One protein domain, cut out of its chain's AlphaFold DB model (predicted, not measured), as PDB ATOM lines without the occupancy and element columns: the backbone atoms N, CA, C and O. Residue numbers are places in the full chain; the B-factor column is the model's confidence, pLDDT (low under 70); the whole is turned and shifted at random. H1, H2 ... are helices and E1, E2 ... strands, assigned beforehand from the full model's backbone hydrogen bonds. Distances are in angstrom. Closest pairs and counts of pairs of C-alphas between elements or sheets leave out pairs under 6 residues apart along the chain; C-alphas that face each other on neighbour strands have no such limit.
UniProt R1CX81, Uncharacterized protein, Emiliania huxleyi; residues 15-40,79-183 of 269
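What this domain is: This is residues 15 to 40 and 79 to 183 of the 269 residues of an uncharacterized protein of Emiliania huxleyi (UniProt R1CX81). With little regular structure, the domain is a strongly twisted sheet, E3 E2 E4 E5, partly covered on one face by short strands E1, E6 and E7, with H1 at one end. The printed part has 131 residues, 48 in named elements, mostly strand: E1 E2 E3 E4 H1 E5 E6 E7 along the chain. The sheet is antiparallel; the whole is compact, radius of gyration of the C-alphas 15.1 A, spanning 47 by 36 by 26 A.

How they stand to each other: E2, residues 32 to 39, is antiparallel to E3, residues 81 to 90 (N 35 and O 86, 2.8 A), and E4, residues 126 to 132 (N 36 and O 129, 2.9 A). E5, residues 156 to 162, is antiparallel to E4 (N 128 and O 160, 2.9 A). H1, residues 134 to 140, only grazes the sheet; its O i to N i+4 pairs are within hydrogen-bond range. E1, residues 19 to 21, is parallel to E7, residues 173 to 175 (N 20 and O 173, 2.9 A). E6, residues 168 to 170, runs on into E7.

Where its parts are: E3 measures 26.2 A, E2 22.8 A. E1 begins at C-alpha 19 (164.577, 124.502, 130.474); E7 ends at C-alpha 175 (160.815, 126.941, 136.453).

The domain as a whole: Residues 41 to 78 are not printed; C-alphas 40 and 79 are 11.0 A apart. Links E3 to E4 and H1 to E5 are long. Low-confidence residues include 97 to 116.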
ATOM      1  N   LEU A  15     174.431 113.344 127.772       87.06
ATOM      2  CA  LEU A  15     173.645 114.124 128.728       87.06
ATOM      3  C   LEU A  15     172.992 115.314 128.029       87.06
ATOM      4  O   LEU A  15     173.645 116.053 127.298       87.06
ATOM      5  N   THR A  16     171.708 115.536 128.278       88.75
ATOM      6  CA  THR A  16     170.933 116.647 127.710       88.75
ATOM      7  C   THR A  16     170.118 117.354 128.784       88.75
ATOM      8  O   THR A  16     169.785 116.778 129.815       88.75
ATOM      9  N   CYS A  17     169.764 118.607 128.517       89.31
ATOM     10  CA  CYS A  17     168.928 119.422 129.388       89.31
ATOM     11  C   CYS A  17     168.014 120.304 128.532       89.31
ATOM     12  O   CYS A  17     168.395 120.719 127.430       89.31
ATOM     13  N   HIS A  18     166.816 120.570 129.039       90.38
ATOM     14  CA  HIS A  18     165.852 121.499 128.468       90.38
ATOM     15  C   HIS A  18     165.212 122.290 129.608       90.38
ATOM     16  O   HIS A  18     164.795 121.699 130.603       90.38
ATOM     17  N   VAL A  19     165.156 123.612 129.471       91.94
ATOM     18  CA  VAL A  19     164.577 124.502 130.474       91.94
ATOM     19  C   VAL A  19     163.340 125.202 129.927       91.94
ATOM     20  O   VAL A  19     163.393 125.855 128.883       91.94
ATOM     21  N   LEU A  20     162.239 125.098 130.668       87.06
ATOM     22  CA  LEU A  20     160.960 125.722 130.348       87.06
ATOM     23  C   LEU A  20     160.582 126.768 131.403       87.06
ATOM     24  O   LEU A  20     160.495 126.458 132.593       87.06
ATOM     25  N   ASP A  21     160.295 127.986 130.948       86.69
ATOM     26  CA  ASP A  21     159.705 129.052 131.754       86.69
ATOM     27  C   ASP A  21     158.187 128.852 131.815       86.69
ATOM     28  O   ASP A  21     157.454 129.121 130.859       86.69
ATOM     29  N   THR A  22     157.699 128.362 132.952       80.25
ATOM     30  CA  THR A  22     156.273 128.086 133.158       80.25
ATOM     31  C   THR A  22     155.472 129.331 133.527       80.25
ATOM     32  O   THR A  22     154.249 129.308 133.402       80.25
ATOM     33  N   ALA A  23     156.125 130.427 133.929       74.88
ATOM     34  CA  ALA A  23     155.446 131.695 134.184       74.88
ATOM     35  C   ALA A  23     155.025 132.377 132.875       74.88
ATOM     36  O   ALA A  23     153.971 133.007 132.817       74.88
ATOM     37  N   ARG A  24     155.841 132.235 131.822       77.25
ATOM     38  CA  ARG A  24     155.581 132.805 130.489       77.25
ATOM     39  C   ARG A  24     155.120 131.778 129.453       77.25
ATOM     40  O   ARG A  24     154.676 132.169 128.378       77.25
ATOM     41  N   GLY A  25     155.210 130.485 129.765       82.06
ATOM     42  CA  GLY A  25     154.812 129.398 128.870       82.06
ATOM     43  C   GLY A  25     155.725 129.247 127.651       82.06
ATOM     44  O   GLY A  25     155.257 128.851 126.587       82.06
ATOM     45  N   CYS A  26     157.011 129.583 127.779       82.69
ATOM     46  CA  CYS A  26     157.978 129.551 126.681       82.69
ATOM     47  C   CYS A  26     159.295 128.878 127.101       82.69
ATOM     48  O   CYS A  26     159.589 128.794 128.294       82.69
ATOM     49  N   PRO A  27     160.123 128.399 126.157       90.75
ATOM     50  CA  PRO A  27     161.464 127.932 126.488       90.75
ATOM     51  C   PRO A  27     162.293 129.053 127.125       90.75
ATOM     52  O   PRO A  27     162.225 130.210 126.701       90.75
ATOM     53  N   ALA A  28     163.073 128.721 128.154       89.69
ATOM     54  CA  ALA A  28     163.875 129.707 128.870       89.69
ATOM     55  C   ALA A  28     165.178 129.970 128.110       89.69
ATOM     56  O   ALA A  28     166.206 129.361 128.403       89.69
ATOM     57  N   ALA A  29     165.130 130.832 127.096       92.44
ATOM     58  CA  ALA A  29     166.277 131.162 126.256       92.44
ATOM     59  C   ALA A  29     167.282 132.090 126.959       92.44
ATOM     60  O   ALA A  29     166.897 133.015 127.672       92.44
ATOM     61  N   GLY A  30     168.581 131.867 126.740       92.06
ATOM     62  CA  GLY A  30     169.657 132.678 127.320       92.06
ATOM     63  C   GLY A  30     169.925 132.439 128.811       92.06
ATOM     64  O   GLY A  30     170.688 133.189 129.418       92.06
ATOM     65  N   MET A  31     169.341 131.401 129.414       93.81
ATOM     66  CA  MET A  31     169.604 131.029 130.803       93.81
ATOM     67  C   MET A  31     171.016 130.453 130.947       93.81
ATOM     68  O   MET A  31     171.405 129.539 130.217       93.81
ATOM     69  N   ARG A  32     171.770 130.968 131.925       94.25
ATOM     70  CA  ARG A  32     173.087 130.444 132.307       94.25
ATOM     71  C   ARG A  32     172.937 129.179 133.145       94.25
ATOM     72  O   ARG A  32     172.154 129.147 134.095       94.25
ATOM     73  N   ILE A  33     173.727 128.164 132.805       93.75
ATOM     74  CA  ILE A  33     173.733 126.862 133.475       93.75
ATOM     75  C   ILE A  33     175.178 126.402 133.677       93.75
ATOM     76  O   ILE A  33     175.986 126.488 132.757       93.75
ATOM     77  N   GLU A  34     175.506 125.883 134.855       93.44
ATOM     78  CA  GLU A  34     176.810 125.269 135.152       93.44
ATOM     79  C   GLU A  34     176.650 123.776 135.423       93.44
ATOM     80  O   GLU A  34     175.682 123.374 136.066       93.44
ATOM     81  N   LEU A  35     177.616 122.968 134.984       92.94
ATOM     82  CA  LEU A  35     177.724 121.551 135.328       92.94
ATOM     83  C   LEU A  35     178.955 121.314 136.190       92.94
ATOM     84  O   LEU A  35     180.071 121.691 135.821       92.94
ATOM     85  N   LYS A  36     178.764 120.612 137.303       92.00
ATOM     86  CA  LYS A  36     179.838 120.155 138.186       92.00
ATOM     87  C   LYS A  36     179.736 118.649 138.381       92.00
ATOM     88  O   LYS A  36     178.644 118.085 138.387       92.00
ATOM     89  N   ARG A  37     180.879 117.990 138.556       92.06
ATOM     90  CA  ARG A  37     180.968 116.572 138.926       92.06
ATOM     91  C   ARG A  37     181.555 116.466 140.322       92.06
ATOM     92  O   ARG A  37     182.543 117.131 140.627       92.06
ATOM     93  N   ARG A  38     180.975 115.616 141.168       92.31
ATOM     94  CA  ARG A  38     181.512 115.372 142.505       92.31
ATOM     95  C   ARG A  38     182.856 114.652 142.397       92.31
ATOM     96  O   ARG A  38     182.979 113.645 141.697       92.31
ATOM     97  N   VAL A  39     183.857 115.170 143.092       87.94
ATOM     98  CA  VAL A  39     185.167 114.546 143.251       87.94
ATOM     99  C   VAL A  39     185.068 113.579 144.420       87.94
ATOM    100  O   VAL A  39     184.795 113.956 145.559       87.94
ATOM    101  N   GLU A  40     185.262 112.298 144.137       77.19
ATOM    102  CA  GLU A  40     185.354 111.297 145.189       77.19
ATOM    103  C   GLU A  40     186.683 111.491 145.916       77.19
ATOM    104  O   GLU A  40     187.759 111.338 145.339       77.19
ATOM    105  N   GLY A  79     182.850 118.546 153.361       54.31
ATOM    106  CA  GLY A  79     182.380 119.269 152.184       54.31
ATOM    107  C   GLY A  79     182.589 118.407 150.943       54.31
ATOM    108  O   GLY A  79     183.731 118.089 150.612       54.31
ATOM    109  N   ASP A  80     181.501 118.012 150.279       69.06
ATOM    110  CA  ASP A  80     181.576 117.397 148.955       69.06
ATOM    111  C   ASP A  80     182.432 118.312 148.065       69.06
ATOM    112  O   ASP A  80     182.106 119.485 147.869       69.06
ATOM    113  N   SER A  81     183.557 117.799 147.567       86.75
ATOM    114  CA  SER A  81     184.405 118.539 146.635       86.75
ATOM    115  C   SER A  81     183.835 118.384 145.227       86.75
ATOM    116  O   SER A  81     183.455 117.288 144.818       86.75
ATOM    117  N   TRP A  82     183.734 119.485 144.487       89.00
ATOM    118  CA  TRP A  82     183.130 119.528 143.155       89.00
ATOM    119  C   TRP A  82     184.152 120.033 142.138       89.00
ATOM    120  O   TRP A  82     184.817 121.039 142.374       89.00
ATOM    121  N   ALA A  83     184.267 119.341 141.006       88.25
ATOM    122  CA  ALA A  83     185.058 119.765 139.858       88.25
ATOM    123  C   ALA A  83     184.135 120.379 138.800       88.25
ATOM    124  O   ALA A  83     183.111 119.785 138.448       88.25
ATOM    125  N   GLU A  84     184.493 121.558 138.288       87.81
ATOM    126  CA  GLU A  84     183.761 122.196 137.192       87.81
ATOM    127  C   GLU A  84     183.922 121.377 135.909       87.81
ATOM    128  O   GLU A  84     185.034 121.046 135.498       87.81
ATOM    129  N   VAL A  85     182.791 121.042 135.291       88.56
ATOM    130  CA  VAL A  85     182.743 120.358 133.997       88.56
ATOM    131  C   VAL A  85     182.584 121.385 132.880       88.56
ATOM    132  O   VAL A  85     183.272 121.300 131.865       88.56
ATOM    133  N   GLY A  86     181.713 122.378 133.069       86.69
ATOM    134  CA  GLY A  86     181.570 123.484 132.130       86.69
ATOM    135  C   GLY A  86     180.421 124.431 132.455       86.69
ATOM    136  O   GLY A  86     179.588 124.159 133.319       86.69
ATOM    137  N   SER A  87     180.378 125.533 131.709       87.75
ATOM    138  CA  SER A  87     179.357 126.576 131.788       87.75
ATOM    139  C   SER A  87     178.692 126.761 130.422       87.75
ATOM    140  O   SER A  87     179.368 126.753 129.393       87.75
ATOM    141  N   PHE A  88     177.376 126.944 130.418       90.75
ATOM    142  CA  PHE A  88     176.528 126.873 129.232       90.75
ATOM    143  C   PHE A  88     175.451 127.961 129.215       90.75
ATOM    144  O   PHE A  88     175.108 128.540 130.247       90.75
ATOM    145  N   LEU A  89     174.885 128.189 128.028       91.50
ATOM    146  CA  LEU A  89     173.688 129.003 127.808       91.50
ATOM    147  C   LEU A  89     172.632 128.183 127.067       91.50
ATOM    148  O   LEU A  89     172.969 127.359 126.209       91.50
ATOM    149  N   THR A  90     171.361 128.427 127.369       91.50
ATOM    150  CA  THR A  90     170.248 127.869 126.597       91.50
ATOM    151  C   THR A  90     169.997 128.654 125.305       91.50
ATOM    152  O   THR A  90     170.149 129.876 125.257       91.50
ATOM    153  N   ASN A  91     169.604 127.955 124.240       89.81
ATOM    154  CA  ASN A  91     169.166 128.545 122.972       89.81
ATOM    155  C   ASN A  91     167.688 128.977 123.012       89.81
ATOM    156  O   ASN A  91     167.030 128.883 124.043       89.81
ATOM    157  N   GLU A  92     167.154 129.406 121.866       89.31
ATOM    158  CA  GLU A  92     165.741 129.795 121.690       89.31
ATOM    159  C   GLU A  92     164.734 128.674 122.014       89.31
ATOM    160  O   GLU A  92     163.599 128.959 122.376       89.31
ATOM    161  N   ASP A  93     165.155 127.409 121.931       87.19
ATOM    162  CA  ASP A  93     164.368 126.222 122.298       87.19
ATOM    163  C   ASP A  93     164.632 125.791 123.755       87.19
ATOM    164  O   ASP A  93     164.328 124.670 124.141       87.19
ATOM    165  N   GLY A  94     165.269 126.632 124.581       86.44
ATOM    166  CA  GLY A  94     165.534 126.343 125.997       86.44
ATOM    167  C   GLY A  94     166.552 125.220 126.239       86.44
ATOM    168  O   GLY A  94     166.682 124.733 127.361       86.44
ATOM    169  N   ARG A  95     167.281 124.774 125.212       89.00
ATOM    170  CA  ARG A  95     168.266 123.682 125.295       89.00
ATOM    171  C   ARG A  95     169.684 124.217 125.373       89.00
ATOM    172  O   ARG A  95     169.996 125.230 124.755       89.00
ATOM    173  N   ILE A  96     170.565 123.501 126.065       86.69
ATOM    174  CA  ILE A  96     171.978 123.882 126.189       86.69
ATOM    175  C   ILE A  96     172.683 123.908 124.822       86.69
ATOM    176  O   ILE A  96     172.549 122.988 124.013       86.69
ATOM    177  N   VAL A  97     173.459 124.971 124.592       69.81
ATOM    178  CA  VAL A  97     174.367 125.124 123.452       69.81
ATOM    179  C   VAL A  97     175.782 124.711 123.849       69.81
ATOM    180  O   VAL A  97     176.338 125.236 124.810       69.81
ATOM    181  N   GLY A  98     176.388 123.828 123.055       65.00
ATOM    182  CA  GLY A  98     177.764 123.364 123.244       65.00
ATOM    183  C   GLY A  98     177.827 121.924 123.746       65.00
ATOM    184  O   GLY A  98     177.114 121.540 124.666       65.00
ATOM    185  N   ALA A  99     178.687 121.128 123.111       64.06
ATOM    186  CA  ALA A  99     178.935 119.741 123.474       64.06
ATOM    187  C   ALA A  99     180.378 119.589 123.954       64.06
ATOM    188  O   ALA A  99     181.303 119.981 123.241       64.06
ATOM    189  N   LEU A 100     180.567 119.000 125.131       68.88
ATOM    190  CA  LEU A 100     181.868 118.569 125.624       68.88
ATOM    191  C   LEU A 100     182.089 117.110 125.194       68.88
ATOM    192  O   LEU A 100     181.290 116.226 125.508       68.88
ATOM    193  N   SER A 101     183.164 116.872 124.441       59.56
ATOM    194  CA  SER A 101     183.634 115.545 124.023       59.56
ATOM    195  C   SER A 101     184.909 115.187 124.788       59.56
ATOM    196  O   SER A 101     185.706 116.076 125.091       59.56
ATOM    197  N   ALA A 102     185.163 113.898 125.051       55.59
ATOM    198  CA  ALA A 102     186.398 113.461 125.718       55.59
ATOM    199  C   ALA A 102     187.671 113.848 124.945       55.59
ATOM    200  O   ALA A 102     188.751 113.941 125.524       55.59
ATOM    201  N   SER A 103     187.546 114.085 123.636       43.25
ATOM    202  CA  SER A 103     188.652 114.469 122.753       43.25
ATOM    203  C   SER A 103     188.956 115.974 122.740       43.25
ATOM    204  O   SER A 103     190.010 116.381 122.252       43.25
ATOM    205  N   SER A 104     188.073 116.819 123.284       43.56
ATOM    206  CA  SER A 104     188.221 118.275 123.257       43.56
ATOM    207  C   SER A 104     188.642 118.809 124.623       43.56
ATOM    208  O   SER A 104     187.802 119.160 125.447       43.56
ATOM    209  N   GLY A 105     189.949 118.948 124.850       40.12
ATOM    210  CA  GLY A 105     190.516 119.707 125.974       40.12
ATOM    211  C   GLY A 105     190.315 121.228 125.865       40.12
ATOM    212  O   GLY A 105     191.205 121.989 126.232       40.12
ATOM    213  N   ALA A 106     189.192 121.692 125.310       37.19
ATOM    214  CA  ALA A 106     188.995 123.079 124.907       37.19
ATOM    215  C   ALA A 106     187.722 123.681 125.514       37.19
ATOM    216  O   ALA A 106     186.629 123.136 125.371       37.19
ATOM    217  N   LYS A 107     187.874 124.859 126.139       40.12
ATOM    218  CA  LYS A 107     186.777 125.781 126.467       40.12
ATOM    219  C   LYS A 107     185.916 125.993 125.219       40.12
ATOM    220  O   LYS A 107     186.411 126.497 124.211       40.12
ATOM    221  N   ALA A 108     184.641 125.624 125.289       42.41
ATOM    222  CA  ALA A 108     183.710 125.795 124.183       42.41
ATOM    223  C   ALA A 108     183.374 127.288 124.005       42.41
ATOM    224  O   ALA A 108     182.579 127.850 124.753       42.41
ATOM    225  N   ALA A 109     183.996 127.937 123.016       35.38
ATOM    226  CA  ALA A 109     183.543 129.218 122.480       35.38
ATOM    227  C   ALA A 109     182.510 128.958 121.372       35.38
ATOM    228  O   ALA A 109     182.680 128.069 120.537       35.38
ATOM    229  N   GLY A 110     181.404 129.698 121.429       44.56
ATOM    230  CA  GLY A 110     180.145 129.367 120.775       44.56
ATOM    231  C   GLY A 110     180.169 129.257 119.249       44.56
ATOM    232  O   GLY A 110     180.725 130.083 118.539       44.56
ATOM    233  N   THR A 111     179.425 128.267 118.764       36.12
ATOM    234  CA  THR A 111     178.530 128.364 117.603       36.12
ATOM    235  C   THR A 111     177.315 127.497 117.929       36.12
ATOM    236  O   THR A 111     177.456 126.434 118.536       36.12
ATOM    237  N   ALA A 112     176.111 127.974 117.608       39.78
ATOM    238  CA  ALA A 112     174.847 127.324 117.937       39.78
ATOM    239  C   ALA A 112     174.748 125.924 117.301       39.78
ATOM    240  O   ALA A 112     174.268 125.762 116.182       39.78
ATOM    241  N   ARG A 113     175.202 124.891 118.012       41.44
ATOM    242  CA  ARG A 113     174.950 123.493 117.658       41.44
ATOM    243  C   ARG A 113     173.974 122.901 118.658       41.44
ATOM    244  O   ARG A 113     174.251 122.860 119.854       41.44
ATOM    245  N   ARG A 114     172.839 122.422 118.138       46.66
ATOM    246  CA  ARG A 114     171.973 121.467 118.836       46.66
ATOM    247  C   ARG A 114     172.829 120.235 119.131       46.66
ATOM    248  O   ARG A 114     173.427 119.679 118.211       46.66
ATOM    249  N   GLY A 115     172.942 119.846 120.393       52.47
ATOM    250  CA  GLY A 115     173.756 118.697 120.760       52.47
ATOM    251  C   GLY A 115     173.752 118.425 122.259       52.47
ATOM    252  O   GLY A 115     173.374 119.296 123.040       52.47
ATOM    253  N   PRO A 116     174.133 117.207 122.660       60.75
ATOM    254  CA  PRO A 116     174.271 116.856 124.063       60.75
ATOM    255  C   PRO A 116     175.425 117.599 124.738       60.75
ATOM    256  O   PRO A 116     176.446 117.871 124.113       60.75
ATOM    257  N   VAL A 117     175.266 117.861 126.032       78.69
ATOM    258  CA  VAL A 117     176.230 118.551 126.894       78.69
ATOM    259  C   VAL A 117     177.489 117.713 127.094       78.69
ATOM    260  O   VAL A 117     178.594 118.233 126.975       78.69
ATOM    261  N   LEU A 118     177.325 116.418 127.362       80.19
ATOM    262  CA  LEU A 118     178.408 115.434 127.423       80.19
ATOM    263  C   LEU A 118     178.168 114.390 126.338       80.19
ATOM    264  O   LEU A 118     177.042 113.907 126.228       80.19
ATOM    265  N   LYS A 119     179.194 114.044 125.557       77.62
ATOM    266  CA  LYS A 119     179.149 112.979 124.539       77.62
ATOM    267  C   LYS A 119     180.526 112.380 124.270       77.62
ATOM    268  O   LYS A 119     181.524 112.868 124.798       77.62
ATOM    269  N   ASP A 120     180.584 111.370 123.402       73.69
ATOM    270  CA  ASP A 120     181.824 110.787 122.870       73.69
ATOM    271  C   ASP A 120     182.813 110.422 123.993       73.69
ATOM    272  O   ASP A 120     183.958 110.877 124.010       73.69
ATOM    273  N   GLY A 121     182.336 109.696 125.006       71.00
ATOM    274  CA  GLY A 121     183.151 109.290 126.148       71.00
ATOM    275  C   GLY A 121     183.394 110.324 127.244       71.00
ATOM    276  O   GLY A 121     184.061 109.998 128.222       71.00
ATOM    277  N   ALA A 122     182.864 111.549 127.131       78.31
ATOM    278  CA  ALA A 122     182.987 112.553 128.195       78.31
ATOM    279  C   ALA A 122     182.132 112.223 129.431       78.31
ATOM    280  O   ALA A 122     182.359 112.768 130.512       78.31
ATOM    281  N   MET A 123     181.128 111.358 129.269       83.81
ATOM    282  CA  MET A 123     180.226 110.960 130.339       83.81
ATOM    283  C   MET A 123     180.823 109.801 131.139       83.81
ATOM    284  O   MET A 123     181.237 108.788 130.582       83.81
ATOM    285  N   ALA A 124     180.846 109.943 132.462       85.75
ATOM    286  CA  ALA A 124     181.305 108.907 133.380       85.75
ATOM    287  C   ALA A 124     180.284 108.690 134.498       85.75
ATOM    288  O   ALA A 124     179.639 109.644 134.938       85.75
ATOM    289  N   ARG A 125     180.204 107.461 135.017       87.31
ATOM    290  CA  ARG A 125     179.431 107.153 136.226       87.31
ATOM    291  C   ARG A 125     179.829 108.087 137.377       87.31
ATOM    292  O   ARG A 125     181.012 108.396 137.549       87.31
ATOM    293  N   GLY A 126     178.858 108.544 138.160       88.75
ATOM    294  CA  GLY A 126     179.093 109.399 139.322       88.75
ATOM    295  C   GLY A 126     177.959 110.381 139.593       88.75
ATOM    296  O   GLY A 126     176.911 110.338 138.955       88.75
ATOM    297  N   VAL A 127     178.189 111.275 140.553       89.94
ATOM    298  CA  VAL A 127     177.230 112.321 140.935       89.94
ATOM    299  C   VAL A 127     177.588 113.627 140.239       89.94
ATOM    300  O   VAL A 127     178.739 114.071 140.292       89.94
ATOM    301  N   TYR A 128     176.589 114.244 139.623       91.94
ATOM    302  CA  TYR A 128     176.680 115.531 138.951       91.94
ATOM    303  C   TYR A 128     175.716 116.527 139.590       91.94
ATOM    304  O   TYR A 128     174.745 116.145 140.246       91.94
ATOM    305  N   GLU A 129     176.000 117.809 139.405       93.69
ATOM    306  CA  GLU A 129     175.151 118.907 139.840       93.69
ATOM    307  C   GLU A 129     175.029 119.934 138.716       93.69
ATOM    308  O   GLU A 129     176.035 120.442 138.214       93.69
ATOM    309  N   TRP A 130     173.790 120.243 138.344       94.06
ATOM    310  CA  TRP A 130     173.470 121.445 137.590       94.06
ATOM    311  C   TRP A 130     173.310 122.623 138.540       94.06
ATOM    312  O   TRP A 130     172.703 122.480 139.597       94.06
ATOM    313  N   THR A 131     173.768 123.802 138.141       95.69
ATOM    314  CA  THR A 131     173.377 125.069 138.767       95.69
ATOM    315  C   THR A 131     172.687 125.935 137.723       95.69
ATOM    316  O   THR A 131     173.324 126.378 136.769       95.69
ATOM    317  N   PHE A 132     171.386 126.172 137.896       95.06
ATOM    318  CA  PHE A 132     170.595 127.037 137.018       95.06
ATOM    319  C   PHE A 132     170.493 128.440 137.615       95.06
ATOM    320  O   PHE A 132     170.030 128.601 138.746       95.06
ATOM    321  N   HIS A 133     170.882 129.462 136.853       95.94
ATOM    322  CA  HIS A 133     170.825 130.867 137.279       95.94
ATOM    323  C   HIS A 133     169.442 131.470 136.985       95.94
ATOM    324  O   HIS A 133     169.265 132.294 136.088       95.94
ATOM    325  N   VAL A 134     168.438 130.994 137.726       91.69
ATOM    326  CA  VAL A 134     167.013 131.319 137.535       91.69
ATOM    327  C   VAL A 134     166.707 132.783 137.855       91.69
ATOM    328  O   VAL A 134     165.980 133.442 137.110       91.69
ATOM    329  N   GLY A 135     167.286 133.310 138.933       89.31
ATOM    330  CA  GLY A 135     167.086 134.687 139.375       89.31
ATOM    331  C   GLY A 135     167.582 135.691 138.343       89.31
ATOM    332  O   GLY A 135     166.844 136.603 137.984       89.31
ATOM    333  N   ASP A 136     168.784 135.472 137.805       92.88
ATOM    334  CA  ASP A 136     169.368 136.315 136.758       92.88
ATOM    335  C   ASP A 136     168.512 136.301 135.485       92.88
ATOM    336  O   ASP A 136     168.257 137.350 134.891       92.88
ATOM    337  N   TYR A 137     168.018 135.122 135.088       92.38
ATOM    338  CA  TYR A 137     167.132 134.973 133.933       92.38
ATOM    339  C   TYR A 137     165.829 135.768 134.108       92.38
ATOM    340  O   TYR A 137     165.470 136.565 133.239       92.38
ATOM    341  N   PHE A 138     165.134 135.608 135.238       86.38
ATOM    342  CA  PHE A 138     163.876 136.320 135.467       86.38
ATOM    343  C   PHE A 138     164.085 137.821 135.706       86.38
ATOM    344  O   PHE A 138     163.256 138.613 135.260       86.38
ATOM    345  N   ALA A 139     165.197 138.229 136.326       86.56
ATOM    346  CA  ALA A 139     165.574 139.637 136.448       86.56
ATOM    347  C   ALA A 139     165.754 140.285 135.066       86.56
ATOM    348  O   ALA A 139     165.184 141.341 134.797       86.56
ATOM    349  N   ALA A 140     166.481 139.622 134.160       87.56
ATOM    350  CA  ALA A 140     166.658 140.080 132.781       87.56
ATOM    351  C   ALA A 140     165.337 140.095 131.990       87.56
ATOM    352  O   ALA A 140     165.143 140.946 131.124       87.56
ATOM    353  N   ALA A 141     164.405 139.196 132.318       78.56
ATOM    354  CA  ALA A 141     163.052 139.171 131.762       78.56
ATOM    355  C   ALA A 141     162.095 140.215 132.383       78.56
ATOM    356  O   ALA A 141     160.919 140.244 132.023       78.56
ATOM    357  N   GLY A 142     162.579 141.072 133.290       77.88
ATOM    358  CA  GLY A 142     161.816 142.175 133.879       77.88
ATOM    359  C   GLY A 142     161.056 141.831 135.162       77.88
ATOM    360  O   GLY A 142     160.215 142.619 135.594       77.88
ATOM    361  N   ALA A 143     161.322 140.682 135.790       74.75
ATOM    362  CA  ALA A 143     160.727 140.353 137.080       74.75
ATOM    363  C   ALA A 143     161.257 141.287 138.179       74.75
ATOM    364  O   ALA A 143     162.463 141.428 138.386       74.75
ATOM    365  N   THR A 144     160.339 141.901 138.921       68.88
ATOM    366  CA  THR A 144     160.653 142.711 140.102       68.88
ATOM    367  C   THR A 144     160.464 141.899 141.374       68.88
ATOM    368  O   THR A 144     159.362 141.434 141.662       68.88
ATOM    369  N   PHE A 145     161.516 141.787 142.180       68.38
ATOM    370  CA  PHE A 145     161.523 141.004 143.421       68.38
ATOM    371  C   PHE A 145     161.271 141.872 144.666       68.38
ATOM    372  O   PHE A 145     162.028 141.849 145.632       68.38
ATOM    373  N   ALA A 146     160.228 142.703 144.636       53.03
ATOM    374  CA  ALA A 146     159.881 143.582 145.754       53.03
ATOM    375  C   ALA A 146     159.277 142.797 146.942       53.03
ATOM    376  O   ALA A 146     158.595 141.796 146.715       53.03
ATOM    377  N   PRO A 147     159.472 143.244 148.202       54.22
ATOM    378  CA  PRO A 147     160.116 144.497 148.627       54.22
ATOM    379  C   PRO A 147     161.637 144.416 148.861       54.22
ATOM    380  O   PRO A 147     162.270 145.455 149.006       54.22
ATOM    381  N   CYS A 148     162.242 143.224 148.910       58.81
ATOM    382  CA  CYS A 148     163.657 143.051 149.282       58.81
ATOM    383  C   CYS A 148     164.648 143.089 148.101       58.81
ATOM    384  O   CYS A 148     165.857 143.067 148.321       58.81
ATOM    385  N   GLY A 149     164.165 143.096 146.856       66.94
ATOM    386  CA  GLY A 149     164.983 143.078 145.637       66.94
ATOM    387  C   GLY A 149     165.685 141.745 145.355       66.94
ATOM    388  O   GLY A 149     166.326 141.612 144.316       66.94
ATOM    389  N   THR A 150     165.560 140.755 146.244       73.00
ATOM    390  CA  THR A 150     166.245 139.460 146.134       73.00
ATOM    391  C   THR A 150     165.292 138.399 145.569       73.00
ATOM    392  O   THR A 150     164.205 138.224 146.125       73.00
ATOM    393  N   PRO A 151     165.668 137.667 144.502       75.25
ATOM    394  CA  PRO A 151     164.847 136.584 143.967       75.25
ATOM    395  C   PRO A 151     164.622 135.471 144.995       75.25
ATOM    396  O   PRO A 151     165.563 135.052 145.668       75.25
ATOM    397  N   PHE A 152     163.397 134.937 145.074       77.19
ATOM    398  CA  PHE A 152     163.115 133.745 145.885       77.19
ATOM    399  C   PHE A 152     163.880 132.522 145.354       77.19
ATOM    400  O   PHE A 152     164.506 131.796 146.122       77.19
ATOM    401  N   LEU A 153     163.889 132.338 144.029       80.44
ATOM    402  CA  LEU A 153     164.764 131.391 143.338       80.44
ATOM    403  C   LEU A 153     165.903 132.148 142.648       80.44
ATOM    404  O   LEU A 153     165.759 132.607 141.519       80.44
ATOM    405  N   GLY A 154     167.034 132.292 143.343       84.94
ATOM    406  CA  GLY A 154     168.263 132.865 142.782       84.94
ATOM    407  C   GLY A 154     169.011 131.856 141.909       84.94
ATOM    408  O   GLY A 154     169.006 131.943 140.684       84.94
ATOM    409  N   GLN A 155     169.620 130.860 142.545       92.88
ATOM    410  CA  GLN A 155     170.244 129.725 141.867       92.88
ATOM    411  C   GLN A 155     169.568 128.434 142.312       92.88
ATOM    412  O   GLN A 155     169.313 128.244 143.502       92.88
ATOM    413  N   VAL A 156     169.291 127.549 141.360       92.88
ATOM    414  CA  VAL A 156     168.684 126.243 141.629       92.88
ATOM    415  C   VAL A 156     169.733 125.158 141.384       92.88
ATOM    416  O   VAL A 156     170.069 124.900 140.225       92.88
ATOM    417  N   PRO A 157     170.287 124.537 142.443       94.12
ATOM    418  CA  PRO A 157     171.142 123.370 142.306       94.12
ATOM    419  C   PRO A 157     170.296 122.104 142.123       94.12
ATOM    420  O   PRO A 157     169.345 121.867 142.869       94.12
ATOM    421  N   LEU A 158     170.659 121.262 141.160       92.25
ATOM    422  CA  LEU A 158     169.993 119.989 140.896       92.25
ATOM    423  C   LEU A 158     171.039 118.885 140.805       92.25
ATOM    424  O   LEU A 158     171.814 118.820 139.851       92.25
ATOM    425  N   ARG A 159     171.049 118.012 141.813       92.56
ATOM    426  CA  ARG A 159     171.969 116.875 141.912       92.56
ATOM    427  C   ARG A 159     171.339 115.622 141.333       92.56
ATOM    428  O   ARG A 159     170.201 115.301 141.663       92.56
ATOM    429  N   PHE A 160     172.097 114.891 140.527       89.38
ATOM    430  CA  PHE A 160     171.652 113.643 139.915       89.38
ATOM    431  C   PHE A 160     172.814 112.657 139.768       89.38
ATOM    432  O   PHE A 160     173.986 113.039 139.697       89.38
ATOM    433  N   GLY A 161     172.481 111.369 139.768       89.06
ATOM    434  CA  GLY A 161     173.426 110.286 139.534       89.06
ATOM    435  C   GLY A 161     173.383 109.833 138.081       89.06
ATOM    436  O   GLY A 161     172.310 109.679 137.507       89.06
ATOM    437  N   ILE A 162     174.553 109.592 137.504       87.25
ATOM    438  CA  ILE A 162     174.706 108.823 136.271       87.25
ATOM    439  C   ILE A 162     175.255 107.468 136.688       87.25
ATOM    440  O   ILE A 162     176.343 107.415 137.262       87.25
ATOM    441  N   ASP A 163     174.517 106.393 136.415       85.25
ATOM    442  CA  ASP A 163     174.930 105.021 136.729       85.25
ATOM    443  C   ASP A 163     175.466 104.287 135.501       85.25
ATOM    444  O   ASP A 163     176.490 103.608 135.601       85.25
ATOM    445  N   ASP A 164     174.825 104.477 134.347       82.75
ATOM    446  CA  ASP A 164     175.257 103.915 133.073       82.75
ATOM    447  C   ASP A 164     175.838 105.006 132.163       82.75
ATOM    448  O   ASP A 164     175.127 105.856 131.636       82.75
ATOM    449  N   ALA A 165     177.154 104.984 131.958       82.12
ATOM    450  CA  ALA A 165     177.849 105.959 131.120       82.12
ATOM    451  C   ALA A 165     177.550 105.814 129.612       82.12
ATOM    452  O   ALA A 165     177.969 106.668 128.828       82.12
ATOM    453  N   GLU A 166     176.846 104.759 129.196       80.25
ATOM    454  CA  GLU A 166     176.481 104.512 127.798       80.25
ATOM    455  C   GLU A 166     175.030 104.895 127.475       80.25
ATOM    456  O   GLU A 166     174.669 105.002 126.302       80.25
ATOM    457  N   SER A 167     174.221 105.173 128.501       82.06
ATOM    458  CA  SER A 167     172.816 105.565 128.367       82.06
ATOM    459  C   SER A 167     172.630 107.051 128.027       82.06
ATOM    460  O   SER A 167     173.528 107.883 128.169       82.06
ATOM    461  N   HIS A 168     171.428 107.410 127.572       83.62
ATOM    462  CA  HIS A 168     171.009 108.803 127.402       83.62
ATOM    463  C   HIS A 168     170.336 109.297 128.683       83.62
ATOM    464  O   HIS A 168     169.364 108.710 129.147       83.62
ATOM    465  N   TYR A 169     170.851 110.395 129.237       85.19
ATOM    466  CA  TYR A 169     170.236 111.106 130.354       85.19
ATOM    467  C   TYR A 169     169.676 112.447 129.873       85.19
ATOM    468  O   TYR A 169     170.391 113.269 129.283       85.19
ATOM    469  N   HIS A 170     168.403 112.705 130.156       86.00
ATOM    470  CA  HIS A 170     167.796 114.025 130.032       86.00
ATOM    471  C   HIS A 170     167.342 114.489 131.409       86.00
ATOM    472  O   HIS A 170     166.615 113.786 132.107       86.00
ATOM    473  N   VAL A 171     167.802 115.673 131.797       88.88
ATOM    474  CA  VAL A 171     167.482 116.273 133.092       88.88
ATOM    475  C   VAL A 171     166.903 117.665 132.826       88.88
ATOM    476  O   VAL A 171     167.659 118.640 132.768       88.88
ATOM    477  N   PRO A 172     165.596 117.768 132.523       91.06
ATOM    478  CA  PRO A 172     164.926 119.034 132.275       91.06
ATOM    479  C   PRO A 172     164.655 119.820 133.563       91.06
ATOM    480  O   PRO A 172     164.553 119.261 134.651       91.06
ATOM    481  N   LEU A 173     164.452 121.126 133.407       88.69
ATOM    482  CA  LEU A 173     163.969 122.010 134.463       88.69
ATOM    483  C   LEU A 173     162.716 122.745 133.984       88.69
ATOM    484  O   LEU A 173     162.730 123.415 132.955       88.69
ATOM    485  N   LEU A 174     161.640 122.668 134.756       87.44
ATOM    486  CA  LEU A 174     160.510 123.584 134.645       87.44
ATOM    487  C   LEU A 174     160.656 124.608 135.763       87.44
ATOM    488  O   LEU A 174     160.790 124.221 136.921       87.44
ATOM    489  N   CYS A 175     160.631 125.898 135.448       82.69
ATOM    490  CA  CYS A 175     160.815 126.941 136.453       82.69
ATOM    491  C   CYS A 175     159.890 128.143 136.253       82.69
ATOM    492  O   CYS A 175     159.584 128.548 135.135       82.69
ATOM    493  N   SER A 176     159.514 128.746 137.372       79.44
ATOM    494  CA  SER A 176     158.914 130.071 137.506       79.44
ATOM    495  C   SER A 176     159.753 130.879 138.513       79.44
ATOM    496  O   SER A 176     160.649 130.311 139.141       79.44
ATOM    497  N   PRO A 177     159.473 132.173 138.751       78.88
ATOM    498  CA  PRO A 177     160.183 132.941 139.777       78.88
ATOM    499  C   PRO A 177     160.078 132.362 141.201       78.88
ATOM    500  O   PRO A 177     160.900 132.689 142.059       78.88
ATOM    501  N   PHE A 178     159.070 131.519 141.464       76.88
ATOM    502  CA  PHE A 178     158.738 131.036 142.811       76.88
ATOM    503  C   PHE A 178     158.648 129.511 142.941       76.88
ATOM    504  O   PHE A 178     158.480 128.999 144.045       76.88
ATOM    505  N   SER A 179     158.746 128.767 141.842       69.81
ATOM    506  CA  SER A 179     158.652 127.307 141.842       69.81
ATOM    507  C   SER A 179     159.553 126.696 140.780       69.81
ATOM    508  O   SER A 179     159.801 127.300 139.739       69.81
ATOM    509  N   PHE A 180     160.020 125.476 141.022       83.44
ATOM    510  CA  PHE A 180     160.671 124.677 139.997       83.44
ATOM    511  C   PHE A 180     160.342 123.197 140.177       83.44
ATOM    512  O   PHE A 180     160.003 122.752 141.275       83.44
ATOM    513  N   SER A 181     160.446 122.434 139.098       76.44
ATOM    514  CA  SER A 181     160.356 120.980 139.112       76.44
ATOM    515  C   SER A 181     161.309 120.375 138.089       76.44
ATOM    516  O   SER A 181     161.647 120.984 137.075       76.44
ATOM    517  N   THR A 182     161.760 119.161 138.381       82.44
ATOM    518  CA  THR A 182     162.561 118.326 137.486       82.44
ATOM    519  C   THR A 182     161.927 116.948 137.427       82.44
ATOM    520  O   THR A 182     161.269 116.525 138.377       82.44
ATOM    521  N   MET A 183     162.130 116.255 136.317       67.44
ATOM    522  CA  MET A 183     161.708 114.872 136.110       67.44
ATOM    523  C   MET A 183     162.891 114.143 135.483       67.44
ATOM    524  O   MET A 183     163.611 114.762 134.704       67.44
TER     525      MET A 183